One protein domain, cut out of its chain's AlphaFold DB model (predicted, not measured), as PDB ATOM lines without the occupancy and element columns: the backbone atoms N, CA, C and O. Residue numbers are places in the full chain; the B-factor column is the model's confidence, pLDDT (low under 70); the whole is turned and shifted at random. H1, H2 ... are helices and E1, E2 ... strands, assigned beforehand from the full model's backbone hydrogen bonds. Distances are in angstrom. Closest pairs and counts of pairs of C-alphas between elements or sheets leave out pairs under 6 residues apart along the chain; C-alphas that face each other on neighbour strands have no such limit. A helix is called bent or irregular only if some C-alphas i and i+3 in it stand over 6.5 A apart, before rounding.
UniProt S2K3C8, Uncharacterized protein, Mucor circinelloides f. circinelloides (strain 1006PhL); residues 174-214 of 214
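This is residues 174 to 214 of the 214 residues of an uncharacterized protein of Mucor circinelloides f. circinelloides (strain 1006PhL) (UniProt S2K3C8). The printed part is a helix, H1, and a two-stranded hairpin, E1 and E2, set one after the other along a rod, with a tight link between them and no compact core. H1 lies toward one end of the rod and the hairpin makes the other; residues 186 to 196, of which 186 to 193 belong to H1, stand free. The printed part has 41 residues with one named helix and two named strands, in the order H1, E1, E2; the sheet has the order E1 - E2 and is antiparallel, and the class is mixed, helices and strands. The whole is extended, with a radius of gyration of the C-alphas of 15.3 A and spans of 46 by 20 by 13 A.

Begin at C-alpha 174, at (27.175, -14.033, 21.093), and pass residues 174 to 179, which hold no named element. Find C-alpha 180 at (31.037, -18.711, 22.054); from there H1 runs over residues 180 to 193, 19.8 A from first to last C-alpha, to C-alpha 193 at (38.021, -26.437, 38.947). Five residues on, E1 takes residues 199 to 203, Cys 199 to Thr 203, and measures 12.3 A. After five more residues, E2 takes residues 209 to 213, measures 12.8 A, and ends with C-alpha 213 at (55.241, -23.125, 35.026).

Look first at H1: it is not bent, and every O i to N i+4 pair inside it is within hydrogen-bond range. H1 and E2 are apart, with no C-alpha of the one within 8 A of the other. Go on to E1 and E2, a hairpin of antiparallel neighbour strands, whose directions stand at 159 degrees. Their C-alphas that face each other include those of Cys 199 and Arg 213, 5.0 A apart, and those of Thr 203 and Asn 209, 4.6 A apart. Between the strands, N 200 and O 212 are within hydrogen-bond range at 3.1 A, and N 212 and O 200 at 3.0 A.

The two C-alphas farthest apart are those of His 175 and Asn 206, 45.9 A, while the first and last printed C-alphas, those of His 174 and Leu 214, are 29.7 A apart. Leu 214 is the chain's last residue, and the printed part has no cut. The links from H1 to E1 and from E1 to E2 are tight, and there is no long link. In the B-factor column you will find a mean pLDDT of the printed part of 73.1; residues 195 to 204, 207 to 209 and 211 to 214 of the model are under 70, while H1 has a mean of 85.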
ATOM      1  N   HIS A 174      26.948 -14.791  19.866       75.12
ATOM      2  CA  HIS A 174      27.175 -14.033  21.093       75.12
ATOM      3  C   HIS A 174      26.185 -14.364  22.230       75.12
ATOM      4  O   HIS A 174      26.091 -13.655  23.238       75.12
ATOM      5  N   HIS A 175      25.358 -15.402  22.055       82.69
ATOM      6  CA  HIS A 175      24.297 -15.706  23.008       82.69
ATOM      7  C   HIS A 175      24.861 -16.265  24.322       82.69
ATOM      8  O   HIS A 175      25.547 -17.283  24.344       82.69
ATOM      9  N   LYS A 176      24.486 -15.673  25.459       78.94
ATOM     10  CA  LYS A 176      25.048 -16.021  26.781       78.94
ATOM     11  C   LYS A 176      24.861 -17.483  27.209       78.94
ATOM     12  O   LYS A 176      25.582 -17.945  28.084       78.94
ATOM     13  N   GLN A 177      23.887 -18.192  26.636       80.69
ATOM     14  CA  GLN A 177      23.567 -19.577  27.009       80.69
ATOM     15  C   GLN A 177      24.178 -20.640  26.080       80.69
ATOM     16  O   GLN A 177      24.427 -21.749  26.534       80.69
ATOM     17  N   PHE A 178      24.411 -20.326  24.799       81.38
ATOM     18  CA  PHE A 178      24.852 -21.311  23.792       81.38
ATOM     19  C   PHE A 178      25.875 -20.771  22.779       81.38
ATOM     20  O   PHE A 178      26.332 -21.507  21.910       81.38
ATOM     21  N   GLY A 179      26.228 -19.490  22.871       84.44
ATOM     22  CA  GLY A 179      27.226 -18.835  22.036       84.44
ATOM     23  C   GLY A 179      28.658 -19.160  22.455       84.44
ATOM     24  O   GLY A 179      28.917 -19.939  23.382       84.44
ATOM     25  N   MET A 180      29.612 -18.530  21.776       82.19
ATOM     26  CA  MET A 180      31.037 -18.711  22.054       82.19
ATOM     27  C   MET A 180      31.396 -18.284  23.476       82.19
ATOM     28  O   MET A 180      32.262 -18.893  24.098       82.19
ATOM     29  N   GLU A 181      30.705 -17.294  24.029       86.56
ATOM     30  CA  GLU A 181      30.899 -16.808  25.393       86.56
ATOM     31  C   GLU A 181      30.527 -17.883  26.407       86.56
ATOM     32  O   GLU A 181      31.280 -18.106  27.353       86.56
ATOM     33  N   ALA A 182      29.413 -18.593  26.198       83.38
ATOM     34  CA  ALA A 182      28.991 -19.689  27.069       83.38
ATOM     35  C   ALA A 182      30.045 -20.809  27.085       83.38
ATOM     36  O   ALA A 182      30.456 -21.280  28.150       83.38
ATOM     37  N   CYS A 183      30.549 -21.165  25.900       85.88
ATOM     38  CA  CYS A 183      31.626 -22.139  25.734       85.88
ATOM     39  C   CYS A 183      32.918 -21.690  26.442       85.88
ATOM     40  O   CYS A 183      33.500 -22.436  27.236       85.88
ATOM     41  N   MET A 184      33.343 -20.442  26.226       89.50
ATOM     42  CA  MET A 184      34.545 -19.880  26.847       89.50
ATOM     43  C   MET A 184      34.424 -19.790  28.370       89.50
ATOM     44  O   MET A 184      35.382 -20.110  29.080       89.50
ATOM     45  N   HIS A 185      33.249 -19.436  28.889       87.38
ATOM     46  CA  HIS A 185      32.976 -19.444  30.323       87.38
ATOM     47  C   HIS A 185      33.080 -20.850  30.911       87.38
ATOM     48  O   HIS A 185      33.723 -21.032  31.948       87.38
ATOM     49  N   GLN A 186      32.516 -21.861  30.249       87.38
ATOM     50  CA  GLN A 186      32.624 -23.245  30.706       87.38
ATOM     51  C   GLN A 186      34.082 -23.726  30.700       87.38
ATOM     52  O   GLN A 186      34.528 -24.364  31.657       87.38
ATOM     53  N   LEU A 187      34.854 -23.369  29.669       88.00
ATOM     54  CA  LEU A 187      36.278 -23.693  29.584       88.00
ATOM     55  C   LEU A 187      37.075 -23.052  30.731       88.00
ATOM     56  O   LEU A 187      37.887 -23.723  31.373       88.00
ATOM     57  N   GLN A 188      36.824 -21.775  31.030       86.12
ATOM     58  CA  GLN A 188      37.447 -21.079  32.159       86.12
ATOM     59  C   GLN A 188      37.073 -21.730  33.493       86.12
ATOM     60  O   GLN A 188      37.955 -22.044  34.295       86.12
ATOM     61  N   GLN A 189      35.790 -22.021  33.714       86.69
ATOM     62  CA  GLN A 189      35.328 -22.701  34.926       86.69
ATOM     63  C   GLN A 189      35.988 -24.074  35.096       86.69
ATOM     64  O   GLN A 189      36.400 -24.425  36.203       86.69
ATOM     65  N   GLN A 190      36.142 -24.845  34.017       84.12
ATOM     66  CA  GLN A 190      36.843 -26.127  34.074       84.12
ATOM     67  C   GLN A 190      38.328 -25.970  34.413       84.12
ATOM     68  O   GLN A 190      38.836 -26.743  35.226       84.12
ATOM     69  N   ARG A 191      39.017 -24.969  33.848       80.19
ATOM     70  CA  ARG A 191      40.423 -24.674  34.181       80.19
ATOM     71  C   ARG A 191      40.597 -24.310  35.657       80.19
ATOM     72  O   ARG A 191      41.537 -24.793  36.286       80.19
ATOM     73  N   HIS A 192      39.672 -23.529  36.221       78.88
ATOM     74  CA  HIS A 192      39.674 -23.190  37.648       78.88
ATOM     75  C   HIS A 192      39.379 -24.405  38.537       78.88
ATOM     76  O   HIS A 192      40.077 -24.623  39.525       78.88
ATOM     77  N   ARG A 193      38.389 -25.234  38.176       78.81
ATOM     78  CA  ARG A 193      38.021 -26.437  38.947       78.81
ATOM     79  C   ARG A 193      39.112 -27.502  38.957       78.81
ATOM     80  O   ARG A 193      39.290 -28.170  39.969       78.81
ATOM     81  N   LYS A 194      39.831 -27.674  37.846       75.12
ATOM     82  CA  LYS A 194      40.896 -28.681  37.735       75.12
ATOM     83  C   LYS A 194      42.204 -28.258  38.400       75.12
ATOM     84  O   LYS A 194      43.134 -29.055  38.404       75.12
ATOM     85  N   GLY A 195      42.294 -27.038  38.946       62.62
ATOM     86  CA  GLY A 195      43.538 -26.535  39.529       62.62
ATOM     87  C   GLY A 195      44.708 -26.679  38.557       62.62
ATOM     88  O   GLY A 195      45.824 -26.961  38.983       62.62
ATOM     89  N   THR A 196      44.439 -26.568  37.250       58.56
ATOM     90  CA  THR A 196      45.459 -26.666  36.210       58.56
ATOM     91  C   THR A 196      46.340 -25.435  36.329       58.56
ATOM     92  O   THR A 196      46.111 -24.420  35.673       58.56
ATOM     93  N   THR A 197      47.348 -25.515  37.198       59.22
ATOM     94  CA  THR A 197      48.586 -24.769  37.016       59.22
ATOM     95  C   THR A 197      48.983 -24.972  35.567       59.22
ATOM     96  O   THR A 197      49.022 -26.107  35.089       59.22
ATOM     97  N   SER A 198      49.153 -23.862  34.860       58.53
ATOM     98  CA  SER A 198      49.447 -23.829  33.439       58.53
ATOM     99  C   SER A 198      50.854 -24.391  33.230       58.53
ATOM    100  O   SER A 198      51.842 -23.666  33.209       58.53
ATOM    101  N   CYS A 199      50.941 -25.720  33.197       56.38
ATOM    102  CA  CYS A 199      52.158 -26.471  32.966       56.38
ATOM    103  C   CYS A 199      52.200 -26.799  31.476       56.38
ATOM    104  O   CYS A 199      51.517 -27.720  31.024       56.38
ATOM    105  N   TYR A 200      52.969 -26.036  30.704       57.94
ATOM    106  CA  TYR A 200      53.262 -26.429  29.330       57.94
ATOM    107  C   TYR A 200      54.253 -27.595  29.385       57.94
ATOM    108  O   TYR A 200      55.324 -27.463  29.981       57.94
ATOM    109  N   THR A 201      53.870 -28.740  28.817       57.78
ATOM    110  CA  THR A 201      54.769 -29.885  28.652       57.78
ATOM    111  C   THR A 201      55.231 -29.935  27.213       57.78
ATOM    112  O   THR A 201      54.424 -30.059  26.295       57.78
ATOM    113  N   ASN A 202      56.538 -29.797  27.013       54.19
ATOM    114  CA  ASN A 202      57.157 -30.072  25.725       54.19
ATOM    115  C   ASN A 202      57.914 -31.393  25.849       54.19
ATOM    116  O   ASN A 202      58.906 -31.476  26.580       54.19
ATOM    117  N   THR A 203      57.416 -32.433  25.184       59.72
ATOM    118  CA  THR A 203      58.156 -33.677  24.971       59.72
ATOM    119  C   THR A 203      59.169 -33.449  23.861       59.72
ATOM    120  O   THR A 203      58.801 -33.387  22.688       59.72
ATOM    121  N   ALA A 204      60.451 -33.362  24.216       66.31
ATOM    122  CA  ALA A 204      61.507 -33.478  23.218       66.31
ATOM    123  C   ALA A 204      61.485 -34.896  22.614       66.31
ATOM    124  O   ALA A 204      61.136 -35.860  23.300       66.31
ATOM    125  N   SER A 205      61.931 -35.046  21.362       70.50
ATOM    126  CA  SER A 205      62.058 -36.334  20.642       70.50
ATOM    127  C   SER A 205      62.864 -37.407  21.386       70.50
ATOM    128  O   SER A 205      62.851 -38.577  21.022       70.50
ATOM    129  N   ASN A 206      63.559 -37.003  22.444       74.38
ATOM    130  CA  ASN A 206      64.472 -37.801  23.246       74.38
ATOM    131  C   ASN A 206      63.759 -38.424  24.466       74.38
ATOM    132  O   ASN A 206      64.410 -39.035  25.307       74.38
ATOM    133  N   GLY A 207      62.441 -38.224  24.605       67.69
ATOM    134  CA  GLY A 207      61.638 -38.718  25.731       67.69
ATOM    135  C   GLY A 207      61.681 -37.835  26.985       67.69
ATOM    136  O   GLY A 207      61.006 -38.129  27.970       67.69
ATOM    137  N   THR A 208      62.437 -36.735  26.963       68.38
ATOM    138  CA  THR A 208      62.523 -35.797  28.087       68.38
ATOM    139  C   THR A 208      61.339 -34.832  28.073       68.38
ATOM    140  O   THR A 208      61.113 -34.123  27.091       68.38
ATOM    141  N   ASN A 209      60.598 -34.791  29.181       65.00
ATOM    142  CA  ASN A 209      59.495 -33.860  29.402       65.00
ATOM    143  C   ASN A 209      59.998 -32.613  30.130       65.00
ATOM    144  O   ASN A 209      60.460 -32.711  31.269       65.00
ATOM    145  N   TYR A 210      59.869 -31.443  29.508       70.00
ATOM    146  CA  TYR A 210      60.118 -30.167  30.177       70.00
ATOM    147  C   TYR A 210      58.800 -29.579  30.669       70.00
ATOM    148  O   TYR A 210      57.882 -29.378  29.875       70.00
ATOM    149  N   PHE A 211      58.719 -29.307  31.972       65.88
ATOM    150  CA  PHE A 211      57.565 -28.669  32.599       65.88
ATOM    151  C   PHE A 211      57.863 -27.188  32.812       65.88
ATOM    152  O   PHE A 211      58.699 -26.834  33.644       65.88
ATOM    153  N   TYR A 212      57.164 -26.324  32.082       62.88
ATOM    154  CA  TYR A 212      57.236 -24.881  32.289       62.88
ATOM    155  C   TYR A 212      56.029 -24.431  33.093       62.88
ATOM    156  O   TYR A 212      54.894 -24.686  32.695       62.88
ATOM    157  N   ARG A 213      56.280 -23.765  34.220       57.38
ATOM    158  CA  ARG A 213      55.241 -23.125  35.026       57.38
ATOM    159  C   ARG A 213      55.050 -21.704  34.496       57.38
ATOM    160  O   ARG A 213      55.987 -20.914  34.579       57.38
ATOM    161  N   LEU A 214      53.886 -21.435  33.909       59.09
ATOM    162  CA  LEU A 214      53.444 -20.088  33.525       59.09
ATOM    163  C   LEU A 214      52.942 -19.310  34.746       59.09
ATOM    164  O   LEU A 214      52.331 -19.950  35.636       59.09
TER     165      LEU A 214